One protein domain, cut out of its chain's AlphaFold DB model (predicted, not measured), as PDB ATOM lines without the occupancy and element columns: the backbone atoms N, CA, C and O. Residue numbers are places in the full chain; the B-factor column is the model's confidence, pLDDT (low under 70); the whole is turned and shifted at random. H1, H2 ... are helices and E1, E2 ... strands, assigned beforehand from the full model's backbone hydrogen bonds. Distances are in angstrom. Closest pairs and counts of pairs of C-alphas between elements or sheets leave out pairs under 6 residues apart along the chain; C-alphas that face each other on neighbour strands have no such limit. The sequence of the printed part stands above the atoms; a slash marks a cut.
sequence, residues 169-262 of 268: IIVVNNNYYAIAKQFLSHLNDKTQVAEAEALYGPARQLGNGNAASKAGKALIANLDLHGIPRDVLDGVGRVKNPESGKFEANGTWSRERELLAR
ATOM      1  N   ILE A 169     -10.614  44.934  26.937       91.00
ATOM      2  CA  ILE A 169     -11.029  44.210  25.744       91.00
ATOM      3  C   ILE A 169     -12.341  44.812  25.245       91.00
ATOM      4  O   ILE A 169     -13.333  44.865  25.971       91.00
ATOM      5  N   ILE A 170     -12.351  45.312  24.013       91.81
ATOM      6  CA  ILE A 170     -13.521  45.914  23.370       91.81
ATOM      7  C   ILE A 170     -13.929  45.070  22.175       91.81
ATOM      8  O   ILE A 170     -13.090  44.708  21.355       91.81
ATOM      9  N   VAL A 171     -15.230  44.819  22.041       92.19
ATOM     10  CA  VAL A 171     -15.787  44.090  20.899       92.19
ATOM     11  C   VAL A 171     -16.733  44.976  20.108       92.19
ATOM     12  O   VAL A 171     -17.682  45.547  20.655       92.19
ATOM     13  N   VAL A 172     -16.490  45.082  18.805       92.50
ATOM     14  CA  VAL A 172     -17.338  45.827  17.868       92.50
ATOM     15  C   VAL A 172     -17.261  45.195  16.483       92.50
ATOM     16  O   VAL A 172     -16.175  44.904  15.989       92.50
ATOM     17  N   ASN A 173     -18.411  44.969  15.842       89.75
ATOM     18  CA  ASN A 173     -18.491  44.278  14.543       89.75
ATOM     19  C   ASN A 173     -17.812  42.897  14.530       89.75
ATOM     20  O   ASN A 173     -17.190  42.531  13.539       89.75
ATOM     21  N   ASN A 174     -17.905  42.147  15.632       89.00
ATOM     22  CA  ASN A 174     -17.184  40.885  15.860       89.00
ATOM     23  C   ASN A 174     -15.644  40.982  15.836       89.00
ATOM     24  O   ASN A 174     -14.986  39.945  15.870       89.00
ATOM     25  N   ASN A 175     -15.070  42.187  15.817       92.19
ATOM     26  CA  ASN A 175     -13.641  42.393  16.023       92.19
ATOM     27  C   ASN A 175     -13.368  42.615  17.507       92.19
ATOM     28  O   ASN A 175     -14.125  43.325  18.176       92.19
ATOM     29  N   TYR A 176     -12.279  42.033  17.995       93.69
ATOM     30  CA  TYR A 176     -11.848  42.126  19.382       93.69
ATOM     31  C   TYR A 176     -10.596  42.988  19.453       93.69
ATOM     32  O   TYR A 176      -9.658  42.789  18.683       93.69
ATOM     33  N   TYR A 177     -10.574  43.938  20.376       94.50
ATOM     34  CA  TYR A 177      -9.466  44.866  20.536       94.50
ATOM     35  C   TYR A 177      -8.975  44.870  21.967       94.50
ATOM     36  O   TYR A 177      -9.770  45.115  22.868       94.50
ATOM     37  N   ALA A 178      -7.674  44.683  22.160       92.81
ATOM     38  CA  ALA A 178      -7.011  45.090  23.390       92.81
ATOM     39  C   ALA A 178      -6.634  46.570  23.256       92.81
ATOM     40  O   ALA A 178      -5.880  46.942  22.349       92.81
ATOM     41  N   ILE A 179      -7.206  47.414  24.115       92.62
ATOM     42  CA  ILE A 179      -6.989  48.863  24.112       92.62
ATOM     43  C   ILE A 179      -6.353  49.263  25.432       92.62
ATOM     44  O   ILE A 179      -6.885  48.928  26.483       92.62
ATOM     45  N   ALA A 180      -5.255  50.006  25.359       88.69
ATOM     46  CA  ALA A 180      -4.637  50.681  26.494       88.69
ATOM     47  C   ALA A 180      -4.122  52.052  26.041       88.69
ATOM     48  O   ALA A 180      -4.217  52.418  24.865       88.69
ATOM     49  N   LYS A 181      -3.576  52.846  26.965       86.12
ATOM     50  CA  LYS A 181      -3.041  54.173  26.648       86.12
ATOM     51  C   LYS A 181      -2.009  54.074  25.519       86.12
ATOM     52  O   LYS A 181      -0.973  53.439  25.658       86.12
ATOM     53  N   GLN A 182      -2.301  54.735  24.401       89.06
ATOM     54  CA  GLN A 182      -1.475  54.793  23.197       89.06
ATOM     55  C   GLN A 182      -1.141  53.422  22.583       89.06
ATOM     56  O   GLN A 182      -0.135  53.290  21.878       89.06
ATOM     57  N   PHE A 183      -2.008  52.430  22.798       92.94
ATOM     58  CA  PHE A 183      -1.844  51.064  22.318       92.94
ATOM     59  C   PHE A 183      -3.177  50.476  21.845       92.94
ATOM     60  O   PHE A 183      -4.200  50.575  22.521       92.94
ATOM     61  N   LEU A 184      -3.151  49.823  20.686       95.19
ATOM     62  CA  LEU A 184      -4.280  49.095  20.125       95.19
ATOM     63  C   LEU A 184      -3.791  47.805  19.480       95.19
ATOM     64  O   LEU A 184      -2.964  47.849  18.572       95.19
ATOM     65  N   SER A 185      -4.364  46.670  19.865       94.12
ATOM     66  CA  SER A 185      -4.133  45.397  19.179       94.12
ATOM     67  C   SER A 185      -5.447  44.763  18.753       94.12
ATOM     68  O   SER A 185      -6.382  44.701  19.547       94.12
ATOM     69  N   HIS A 186      -5.517  44.282  17.514       94.19
ATOM     70  CA  HIS A 186      -6.614  43.435  17.055       94.19
ATOM     71  C   HIS A 186      -6.352  41.991  17.502       94.19
ATOM     72  O   HIS A 186      -5.269  41.475  17.253       94.19
ATOM     73  N   LEU A 187      -7.321  41.340  18.143       90.75
ATOM     74  CA  LEU A 187      -7.246  39.936  18.556       90.75
ATOM     75  C   LEU A 187      -8.008  39.099  17.527       90.75
ATOM     76  O   LEU A 187      -9.202  39.298  17.310       90.75
ATOM     77  N   ASN A 188      -7.297  38.213  16.836       83.38
ATOM     78  CA  ASN A 188      -7.769  37.595  15.599       83.38
ATOM     79  C   ASN A 188      -8.427  36.224  15.804       83.38
ATOM     80  O   ASN A 188      -9.081  35.712  14.895       83.38
ATOM     81  N   ASP A 189      -8.267  35.617  16.978       82.00
ATOM     82  CA  ASP A 189      -8.908  34.351  17.308       82.00
ATOM     83  C   ASP A 189      -9.462  34.322  18.738       82.00
ATOM     84  O   ASP A 189      -9.147  35.151  19.590       82.00
ATOM     85  N   LYS A 190     -10.333  33.342  18.991       78.00
ATOM     86  CA  LYS A 190     -11.007  33.179  20.285       78.00
ATOM     87  C   LYS A 190     -10.053  32.804  21.420       78.00
ATOM     88  O   LYS A 190     -10.410  33.018  22.574       78.00
ATOM     89  N   THR A 191      -8.886  32.245  21.110       81.06
ATOM     90  CA  THR A 191      -7.882  31.873  22.111       81.06
ATOM     91  C   THR A 191      -7.216  33.130  22.654       81.06
ATOM     92  O   THR A 191      -7.220  33.333  23.863       81.06
ATOM     93  N   GLN A 192      -6.769  34.032  21.774       80.62
ATOM     94  CA  GLN A 192      -6.207  35.331  22.157       80.62
ATOM     95  C   GLN A 192      -7.205  36.171  22.959       80.62
ATOM     96  O   GLN A 192      -6.827  36.846  23.911       80.62
ATOM     97  N   VAL A 193      -8.486  36.120  22.587       82.31
ATOM     98  CA  VAL A 193      -9.554  36.796  23.335       82.31
ATOM     99  C   VAL A 193      -9.697  36.207  24.733       82.31
ATOM    100  O   VAL A 193      -9.695  36.967  25.691       82.31
ATOM    101  N   ALA A 194      -9.780  34.881  24.863       78.69
ATOM    102  CA  ALA A 194      -9.933  34.230  26.163       78.69
ATOM    103  C   ALA A 194      -8.732  34.487  27.090       78.69
ATOM    104  O   ALA A 194      -8.913  34.719  28.283       78.69
ATOM    105  N   GLU A 195      -7.514  34.485  26.544       77.31
ATOM    106  CA  GLU A 195      -6.298  34.835  27.284       77.31
ATOM    107  C   GLU A 195      -6.322  36.297  27.742       77.31
ATOM    108  O   GLU A 195      -6.042  36.590  28.902       77.31
ATOM    109  N   ALA A 196      -6.718  37.214  26.858       77.06
ATOM    110  CA  ALA A 196      -6.816  38.627  27.192       77.06
ATOM    111  C   ALA A 196      -7.935  38.904  28.214       77.06
ATOM    112  O   ALA A 196      -7.744  39.708  29.121       77.06
ATOM    113  N   GLU A 197      -9.074  38.212  28.130       80.31
ATOM    114  CA  GLU A 197     -10.154  38.315  29.120       80.31
ATOM    115  C   GLU A 197      -9.756  37.752  30.491       80.31
ATOM    116  O   GLU A 197     -10.181  38.276  31.521       80.31
ATOM    117  N   ALA A 198      -8.923  36.705  30.519       71.31
ATOM    118  CA  ALA A 198      -8.400  36.140  31.759       71.31
ATOM    119  C   ALA A 198      -7.438  37.096  32.482       71.31
ATOM    120  O   ALA A 198      -7.363  37.064  33.710       71.31
ATOM    121  N   LEU A 199      -6.715  37.932  31.731       67.00
ATOM    122  CA  LEU A 199      -5.740  38.884  32.268       67.00
ATOM    123  C   LEU A 199      -6.358  40.246  32.602       67.00
ATOM    124  O   LEU A 199      -6.065  40.809  33.648       67.00
ATOM    125  N   TYR A 200      -7.218  40.762  31.723       81.06
ATOM    126  CA  TYR A 200      -7.675  42.158  31.747       81.06
ATOM    127  C   TYR A 200      -9.181  42.307  32.008       81.06
ATOM    128  O   TYR A 200      -9.734  43.406  31.970       81.06
ATOM    129  N   GLY A 201      -9.868  41.194  32.271       80.56
ATOM    130  CA  GLY A 201     -11.302  41.160  32.522       80.56
ATOM    131  C   GLY A 201     -12.158  41.010  31.257       80.56
ATOM    132  O   GLY A 201     -11.667  41.064  30.128       80.56
ATOM    133  N   PRO A 202     -13.474  40.794  31.434       83.31
ATOM    134  CA  PRO A 202     -14.373  40.395  30.356       83.31
ATOM    135  C   PRO A 202     -14.506  41.466  29.273       83.31
ATOM    136  O   PRO A 202     -14.549  42.669  29.554       83.31
ATOM    137  N   ALA A 203     -14.665  41.027  28.027       88.00
ATOM    138  CA  ALA A 203     -14.748  41.932  26.901       88.00
ATOM    139  C   ALA A 203     -16.039  42.756  26.910       88.00
ATOM    140  O   ALA A 203     -17.166  42.257  27.014       88.00
ATOM    141  N   ARG A 204     -15.883  44.067  26.723       89.50
ATOM    142  CA  ARG A 204     -16.991  45.008  26.613       89.50
ATOM    143  C   ARG A 204     -17.555  44.998  25.198       89.50
ATOM    144  O   ARG A 204     -16.955  45.525  24.261       89.50
ATOM    145  N   GLN A 205     -18.770  44.485  25.068       91.50
ATOM    146  CA  GLN A 205     -19.529  44.507  23.821       91.50
ATOM    147  C   GLN A 205     -20.090  45.911  23.545       91.50
ATOM    148  O   GLN A 205     -20.910  46.427  24.306       91.50
ATOM    149  N   LEU A 206     -19.672  46.533  22.438       88.06
ATOM    150  CA  LEU A 206     -20.232  47.805  21.957       88.06
ATOM    151  C   LEU A 206     -21.360  47.606  20.936       88.06
ATOM    152  O   LEU A 206     -22.115  48.543  20.667       88.06
ATOM    153  N   GLY A 207     -21.491  46.392  20.393       86.25
ATOM    154  CA  GLY A 207     -22.463  46.030  19.366       86.25
ATOM    155  C   GLY A 207     -21.918  46.168  17.942       86.25
ATOM    156  O   GLY A 207     -20.710  46.229  17.720       86.25
ATOM    157  N   ASN A 208     -22.830  46.211  16.971       87.81
ATOM    158  CA  ASN A 208     -22.503  46.245  15.545       87.81
ATOM    159  C   ASN A 208     -22.924  47.576  14.906       87.81
ATOM    160  O   ASN A 208     -23.952  48.156  15.256       87.81
ATOM    161  N   GLY A 209     -22.143  48.040  13.936       83.06
ATOM    162  CA  GLY A 209     -22.425  49.194  13.097       83.06
ATOM    163  C   GLY A 209     -21.165  49.894  12.577       83.06
ATOM    164  O   GLY A 209     -20.044  49.648  13.011       83.06
ATOM    165  N   ASN A 210     -21.359  50.803  11.625       83.75
ATOM    166  CA  ASN A 210     -20.285  51.619  11.048       83.75
ATOM    167  C   ASN A 210     -19.856  52.769  11.986       83.75
ATOM    168  O   ASN A 210     -20.428  52.952  13.061       83.75
ATOM    169  N   ALA A 211     -18.903  53.600  11.554       77.69
ATOM    170  CA  ALA A 211     -18.416  54.757  12.315       77.69
ATOM    171  C   ALA A 211     -19.516  55.758  12.747       77.69
ATOM    172  O   ALA A 211     -19.361  56.437  13.758       77.69
ATOM    173  N   ALA A 212     -20.640  55.840  12.022       80.19
ATOM    174  CA  ALA A 212     -21.762  56.721  12.358       80.19
ATOM    175  C   ALA A 212     -22.730  56.114  13.395       80.19
ATOM    176  O   ALA A 212     -23.503  56.847  14.023       80.19
ATOM    177  N   SER A 213     -22.693  54.793  13.586       89.19
ATOM    178  CA  SER A 213     -23.521  54.077  14.560       89.19
ATOM    179  C   SER A 213     -23.122  54.387  16.007       89.19
ATOM    180  O   SER A 213     -22.028  54.880  16.282       89.19
ATOM    181  N   LYS A 214     -23.994  54.045  16.966       84.00
ATOM    182  CA  LYS A 214     -23.678  54.149  18.402       84.00
ATOM    183  C   LYS A 214     -22.430  53.334  18.770       84.00
ATOM    184  O   LYS A 214     -21.593  53.834  19.516       84.00
ATOM    185  N   ALA A 215     -22.294  52.126  18.217       85.69
ATOM    186  CA  ALA A 215     -21.149  51.245  18.443       85.69
ATOM    187  C   ALA A 215     -19.848  51.843  17.882       85.69
ATOM    188  O   ALA A 215     -18.851  51.937  18.594       85.69
ATOM    189  N   GLY A 216     -19.881  52.339  16.641       85.06
ATOM    190  CA  GLY A 216     -18.730  52.988  16.007       85.06
ATOM    191  C   GLY A 216     -18.297  54.271  16.717       85.06
ATOM    192  O   GLY A 216     -17.111  54.462  16.967       85.06
ATOM    193  N   LYS A 217     -19.250  55.116  17.136       82.94
ATOM    194  CA  LYS A 217     -18.959  56.311  17.948       82.94
ATOM    195  C   LYS A 217     -18.345  55.952  19.301       82.94
ATOM    196  O   LYS A 217     -17.431  56.637  19.746       82.94
ATOM    197  N   ALA A 218     -18.819  54.882  19.941       82.88
ATOM    198  CA  ALA A 218     -18.253  54.401  21.197       82.88
ATOM    199  C   ALA A 218     -16.821  53.873  21.016       82.88
ATOM    200  O   ALA A 218     -15.972  54.155  21.857       82.88
ATOM    201  N   LEU A 219     -16.524  53.167  19.919       90.94
ATOM    202  CA  LEU A 219     -15.156  52.746  19.604       90.94
ATOM    203  C   LEU A 219     -14.235  53.957  19.410       90.94
ATOM    204  O   LEU A 219     -13.184  54.024  20.035       90.94
ATOM    205  N   ILE A 220     -14.659  54.938  18.606       87.81
ATOM    206  CA  ILE A 220     -13.891  56.169  18.367       87.81
ATOM    207  C   ILE A 220     -13.614  56.908  19.680       87.81
ATOM    208  O   ILE A 220     -12.482  57.314  19.918       87.81
ATOM    209  N   ALA A 221     -14.613  57.022  20.559       80.06
ATOM    210  CA  ALA A 221     -14.432  57.643  21.867       80.06
ATOM    211  C   ALA A 221     -13.396  56.900  22.731       80.06
ATOM    212  O   ALA A 221     -12.633  57.543  23.445       80.06
ATOM    213  N   ASN A 222     -13.331  55.564  22.647       85.88
ATOM    214  CA  ASN A 222     -12.288  54.794  23.330       85.88
ATOM    215  C   ASN A 222     -10.904  55.053  22.723       85.88
ATOM    216  O   ASN A 222      -9.951  55.200  23.480       85.88
ATOM    217  N   LEU A 223     -10.777  55.161  21.398       87.69
ATOM    218  CA  LEU A 223      -9.496  55.524  20.781       87.69
ATOM    219  C   LEU A 223      -9.023  56.911  21.229       87.69
ATOM    220  O   LEU A 223      -7.875  57.065  21.643       87.69
ATOM    221  N   ASP A 224      -9.924  57.897  21.205       79.88
ATOM    222  CA  ASP A 224      -9.627  59.273  21.609       79.88
ATOM    223  C   ASP A 224      -9.198  59.342  23.085       79.88
ATOM    224  O   ASP A 224      -8.190  59.976  23.400       79.88
ATOM    225  N   LEU A 225      -9.915  58.642  23.978       76.62
ATOM    226  CA  LEU A 225      -9.604  58.576  25.412       76.62
ATOM    227  C   LEU A 225      -8.191  58.039  25.674       76.62
ATOM    228  O   LEU A 225      -7.497  58.524  26.563       76.62
ATOM    229  N   HIS A 226      -7.751  57.070  24.871       84.12
ATOM    230  CA  HIS A 226      -6.439  56.446  25.009       84.12
ATOM    231  C   HIS A 226      -5.361  57.116  24.140       84.12
ATOM    232  O   HIS A 226      -4.230  56.640  24.093       84.12
ATOM    233  N   GLY A 227      -5.654  58.226  23.454       82.19
ATOM    234  CA  GLY A 227      -4.673  58.936  22.623       82.19
ATOM    235  C   GLY A 227      -4.219  58.153  21.382       82.19
ATOM    236  O   GLY A 227      -3.096  58.351  20.895       82.19
ATOM    237  N   ILE A 228      -5.080  57.263  20.888       91.12
ATOM    238  CA  ILE A 228      -4.866  56.435  19.703       91.12
ATOM    239  C   ILE A 228      -5.447  57.173  18.483       91.12
ATOM    240  O   ILE A 228      -6.633  57.508  18.483       91.12
ATOM    241  N   PRO A 229      -4.652  57.457  17.434       91.88
ATOM    242  CA  PRO A 229      -5.148  58.100  16.223       91.88
ATOM    243  C   PRO A 229      -6.245  57.267  15.554       91.88
ATOM    244  O   PRO A 229      -6.163  56.048  15.477       91.88
ATOM    245  N   ARG A 230      -7.294  57.911  15.038       93.12
ATOM    246  CA  ARG A 230      -8.444  57.194  14.452       93.12
ATOM    247  C   ARG A 230      -8.105  56.475  13.144       93.12
ATOM    248  O   ARG A 230      -8.788  55.523  12.786       93.12
ATOM    249  N   ASP A 231      -7.063  56.920  12.440       94.00
ATOM    250  CA  ASP A 231      -6.593  56.345  11.174       94.00
ATOM    251  C   ASP A 231      -5.812  55.033  11.353       94.00
ATOM    252  O   ASP A 231      -5.372  54.438  10.370       94.00
ATOM    253  N   VAL A 232      -5.640  54.564  12.593       96.00
ATOM    254  CA  VAL A 232      -5.021  53.263  12.875       96.00
ATOM    255  C   VAL A 232      -6.007  52.110  12.732       96.00
ATOM    256  O   VAL A 232      -5.577  50.964  12.760       96.00
ATOM    257  N   LEU A 233      -7.305  52.383  12.569       94.25
ATOM    258  CA  LEU A 233      -8.320  51.392  12.223       94.25
ATOM    259  C   LEU A 233      -8.833  51.632  10.807       94.25
ATOM    260  O   LEU A 233      -9.135  52.766  10.433       94.25
ATOM    261  N   ASP A 234      -8.976  50.561  10.031       93.31
ATOM    262  CA  ASP A 234      -9.672  50.637   8.749       93.31
ATOM    263  C   ASP A 234     -11.182  50.383   8.882       93.31
ATOM    264  O   ASP A 234     -11.713  50.076   9.952       93.31
ATOM    265  N   GLY A 235     -11.901  50.502   7.763       87.19
ATOM    266  CA  GLY A 235     -13.353  50.321   7.722       87.19
ATOM    267  C   GLY A 235     -13.846  48.898   8.009       87.19
ATOM    268  O   GLY A 235     -15.050  48.722   8.189       87.19
ATOM    269  N   VAL A 236     -12.958  47.896   8.051       87.81
ATOM    270  CA  VAL A 236     -13.301  46.494   8.358       87.81
ATOM    271  C   VAL A 236     -12.794  46.045   9.731       87.81
ATOM    272  O   VAL A 236     -13.087  44.928  10.146       87.81
ATOM    273  N   GLY A 237     -12.102  46.923  10.463       88.06
ATOM    274  CA  GLY A 237     -11.657  46.688  11.832       88.06
ATOM    275  C   GLY A 237     -10.230  46.160  11.975       88.06
ATOM    276  O   GLY A 237      -9.840  45.768  13.073       88.06
ATOM    277  N   ARG A 238      -9.425  46.169  10.910       93.62
ATOM    278  CA  ARG A 238      -7.996  45.840  10.995       93.62
ATOM    279  C   ARG A 238      -7.216  47.015  11.568       93.62
ATOM    280  O   ARG A 238      -7.575  48.171  11.349       93.62
ATOM    281  N   VAL A 239      -6.117  46.707  12.249       96.25
ATOM    282  CA  VAL A 239      -5.249  47.703  12.884       96.25
ATOM    283  C   VAL A 239      -4.019  47.948  12.014       96.25
ATOM    284  O   VAL A 239      -3.425  47.012  11.475       96.25
ATOM    285  N   LYS A 240      -3.643  49.217  11.859       96.31
ATOM    286  CA  LYS A 240      -2.468  49.665  11.114       96.31
ATOM    287  C   LYS A 240      -1.206  49.307  11.883       96.31
ATOM    288  O   LYS A 240      -0.952  49.861  12.950       96.31
ATOM    289  N   ASN A 241      -0.387  48.442  11.310       91.44
ATOM    290  CA  ASN A 241       0.963  48.207  11.789       91.44
ATOM    291  C   ASN A 241       1.844  49.394  11.352       91.44
ATOM    292  O   ASN A 241       1.981  49.627  10.145       91.44
ATOM    293  N   PRO A 242       2.423  50.178  12.281       89.62
ATOM    294  CA  PRO A 242       3.165  51.373  11.898       89.62
ATOM    295  C   PRO A 242       4.412  51.092  11.059       89.62
ATOM    296  O   PRO A 242       4.765  51.916  10.224       89.62
ATOM    297  N   GLU A 243       5.040  49.928  11.239       84.38
ATOM    298  CA  GLU A 243       6.280  49.545  10.552       84.38
ATOM    299  C   GLU A 243       6.023  49.161   9.095       84.38
ATOM    300  O   GLU A 243       6.770  49.548   8.200       84.38
ATOM    301  N   SER A 244       4.955  48.394   8.845       87.69
ATOM    302  CA  SER A 244       4.589  47.972   7.488       87.69
ATOM    303  C   SER A 244       3.723  49.006   6.766       87.69
ATOM    304  O   SER A 244       3.602  48.963   5.539       87.69
ATOM    305  N   GLY A 245       3.080  49.907   7.516       91.50
ATOM    306  CA  GLY A 245       2.061  50.833   7.028       91.50
ATOM    307  C   GLY A 245       0.756  50.151   6.601       91.50
ATOM    308  O   GLY A 245      -0.141  50.827   6.095       91.50
ATOM    309  N   LYS A 246       0.636  48.828   6.776       94.50
ATOM    310  CA  LYS A 246      -0.505  48.026   6.322       94.50
ATOM    311  C   LYS A 246      -1.502  47.797   7.451       94.50
ATOM    312  O   LYS A 246      -1.141  47.717   8.621       94.50
ATOM    313  N   PHE A 247      -2.768  47.652   7.071       95.69
ATOM    314  CA  PHE A 247      -3.829  47.216   7.971       95.69
ATOM    315  C   PHE A 247      -3.884  45.693   8.004       95.69
ATOM    316  O   PHE A 247      -4.094  45.046   6.973       95.69
ATOM    317  N   GLU A 248      -3.691  45.127   9.188       90.69
ATOM    318  CA  GLU A 248      -3.484  43.695   9.379       90.69
ATOM    319  C   GLU A 248      -4.541  43.120  10.333       90.69
ATOM    320  O   GLU A 248      -4.944  43.737  11.324       90.69
ATOM    321  N   ALA A 249      -5.008  41.910  10.017       83.62
ATOM    322  CA  ALA A 249      -5.650  41.064  11.014       83.62
ATOM    323  C   ALA A 249      -4.564  40.641  12.017       83.62
ATOM    324  O   ALA A 249      -3.452  40.335  11.593       83.62
ATOM    325  N   ASN A 250      -4.848  40.679  13.324       87.38
ATOM    326  CA  ASN A 250      -3.817  40.644  14.369       87.38
ATOM    327  C   ASN A 250      -2.811  41.817  14.320       87.38
ATOM    328  O   ASN A 250      -1.687  41.705  14.806       87.38
ATOM    329  N   GLY A 251      -3.181  42.931  13.678       89.44
ATOM    330  CA  GLY A 251      -2.356  44.130  13.647       89.44
ATOM    331  C   GLY A 251      -2.260  44.771  15.028       89.44
ATOM    332  O   GLY A 251      -3.224  44.774  15.797       89.44
ATOM    333  N   THR A 252      -1.109  45.371  15.314       92.06
ATOM    334  CA  THR A 252      -0.889  46.122  16.548       92.06
ATOM    335  C   THR A 252      -0.322  47.489  16.209       92.06
ATOM    336  O   THR A 252       0.701  47.607  15.530       92.06
ATOM    337  N   TRP A 253      -0.982  48.513  16.725       95.25
ATOM    338  CA  TRP A 253      -0.534  49.887  16.698       95.25
ATOM    339  C   TRP A 253      -0.112  50.301  18.106       95.25
ATOM    340  O   TRP A 253      -0.823  50.059  19.078       95.25
ATOM    341  N   SER A 254       1.022  50.979  18.216       92.69
ATOM    342  CA  SER A 254       1.354  51.752  19.407       92.69
ATOM    343  C   SER A 254       2.034  53.047  18.997       92.69
ATOM    344  O   SER A 254       2.659  53.119  17.931       92.69
ATOM    345  N   ARG A 255       1.932  54.074  19.846       86.44
ATOM    346  CA  ARG A 255       2.640  55.342  19.617       86.44
ATOM    347  C   ARG A 255       4.142  55.120  19.483       86.44
ATOM    348  O   ARG A 255       4.777  55.743  18.642       86.44
ATOM    349  N   GLU A 256       4.690  54.214  20.279       77.25
ATOM    350  CA  GLU A 256       6.095  53.823  20.217       77.25
ATOM    351  C   GLU A 256       6.466  53.258  18.838       77.25
ATOM    352  O   GLU A 256       7.369  53.780  18.185       77.25
ATOM    353  N   ARG A 257       5.709  52.271  18.333       80.44
ATOM    354  CA  ARG A 257       5.941  51.691  16.999       80.44
ATOM    355  C   ARG A 257       5.792  52.727  15.890       80.44
ATOM    356  O   ARG A 257       6.551  52.707  14.929       80.44
ATOM    357  N   GLU A 258       4.847  53.655  16.024       85.38
ATOM    358  CA  GLU A 258       4.696  54.778  15.094       85.38
ATOM    359  C   GLU A 258       5.930  55.679  15.069       85.38
ATOM    360  O   GLU A 258       6.402  56.033  13.990       85.38
ATOM    361  N   LEU A 259       6.466  56.045  16.233       75.50
ATOM    362  CA  LEU A 259       7.653  56.892  16.329       75.50
ATOM    363  C   LEU A 259       8.893  56.201  15.749       75.50
ATOM    364  O   LEU A 259       9.660  56.853  15.043       75.50
ATOM    365  N   LEU A 260       9.052  54.896  15.989       77.38
ATOM    366  CA  LEU A 260      10.155  54.091  15.455       77.38
ATOM    367  C   LEU A 260      10.072  53.888  13.936       77.38
ATOM    368  O   LEU A 260      11.100  53.820  13.268       77.38
ATOM    369  N   ALA A 261       8.861  53.808  13.382       80.25
ATOM    370  CA  ALA A 261       8.646  53.610  11.952       80.25
ATOM    371  C   ALA A 261       8.803  54.891  11.112       80.25
ATOM    372  O   ALA A 261       8.839  54.820   9.880       80.25
ATOM    373  N   ARG A 262       8.890  56.075  11.738       78.62
ATOM    374  CA  ARG A 262       9.115  57.323  10.998       78.62
ATOM    375  C   ARG A 262      10.497  57.268  10.348       78.62
ATOM    376  O   ARG A 262      11.483  57.075  11.059       78.62
TER     377      ARG A 262
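What this domain is: This is residues 169 to 262 of the 268 residues of an uncharacterized protein of Microbacterium sp. HSID17254 (UniProt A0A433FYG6). A twisted five-stranded sheet forms the middle layer, with one helix, H1, over one face and another, H2, over the opposite face; a long loop, residues 226 to 251, leads from H2 to the edge strand E5, and the short helix H3 follows at one end of the longest axis. The 94 printed residues hold three named helices and five named strands, in the order E1, E2, E3, H1, E4, H2, E5, H3. The sheet is mixed, in the order E4, E1, E2, E3, E5, and the class is mixed, helices and strands. The whole is compact and rounded, with a radius of gyration of the C-alphas of 12.4 A and spans of 34 by 31 by 21 A.

Where its parts are: E1, residues 169 to 172, begins at C-alpha 169, (-11.029, 44.210, 25.744). E2, residues 175 to 180, is 16.1 A long and E3, residues 183 to 187, 12.9 A. H1, residues 190 to 200, measures 14.9 A. E4 is residues 204 to 207. H2, residues 214 to 225, measures 16.3 A and begins at C-alpha 214, (-23.678, 54.149, 18.402). E5, residues 252 to 254, is 6.7 A long. H3, residues 255 to 261, is 9.9 A long and ends at C-alpha 261, (8.646, 53.610, 11.952).

How they stand to each other: E1, E2 and E3 form a meander, each strand the antiparallel neighbour of the one before, through two hairpins; N 170 and O 177 are 2.8 A apart, N 178 and O 185 2.9 A. E4 is parallel to E1, at 7 degrees, with N 206 and O 171 2.8 A apart. E5 is antiparallel to E3, with N 184 and O 253 2.8 A apart. E3, H1 and E4 make a split strand-helix-strand unit, two strands of one sheet joined through a helix, with E1 and E2 between them in the sheet, and its crossover is right-handed. H1 is on the sheet at a height of 8.9 A, and the closest C-alphas of H1 and E2 are those of Val 193 and Tyr 176, 7.0 A. H2 is on the opposite face at a height of 8.7 A, over E1 and E2; the C-alphas of Ala 215 and Val 172, the closest of H2 and E1, are 6.6 A apart. H3 only grazes the sheet, with residues 255 to 260. In H1, H2 and H3 every O i to N i+4 pair is within hydrogen-bond range.

The domain as a whole: The two C-alphas farthest apart, those of Pro 202 and Arg 262, are 34.8 A apart. The printed part has no cut. The link from H2 to E5, 26 residues, is long; within it residues 239 to 240 pair antiparallel with residues 247 to 248. Mean pLDDT of the printed part is 86.8, and residue 199 is under 70.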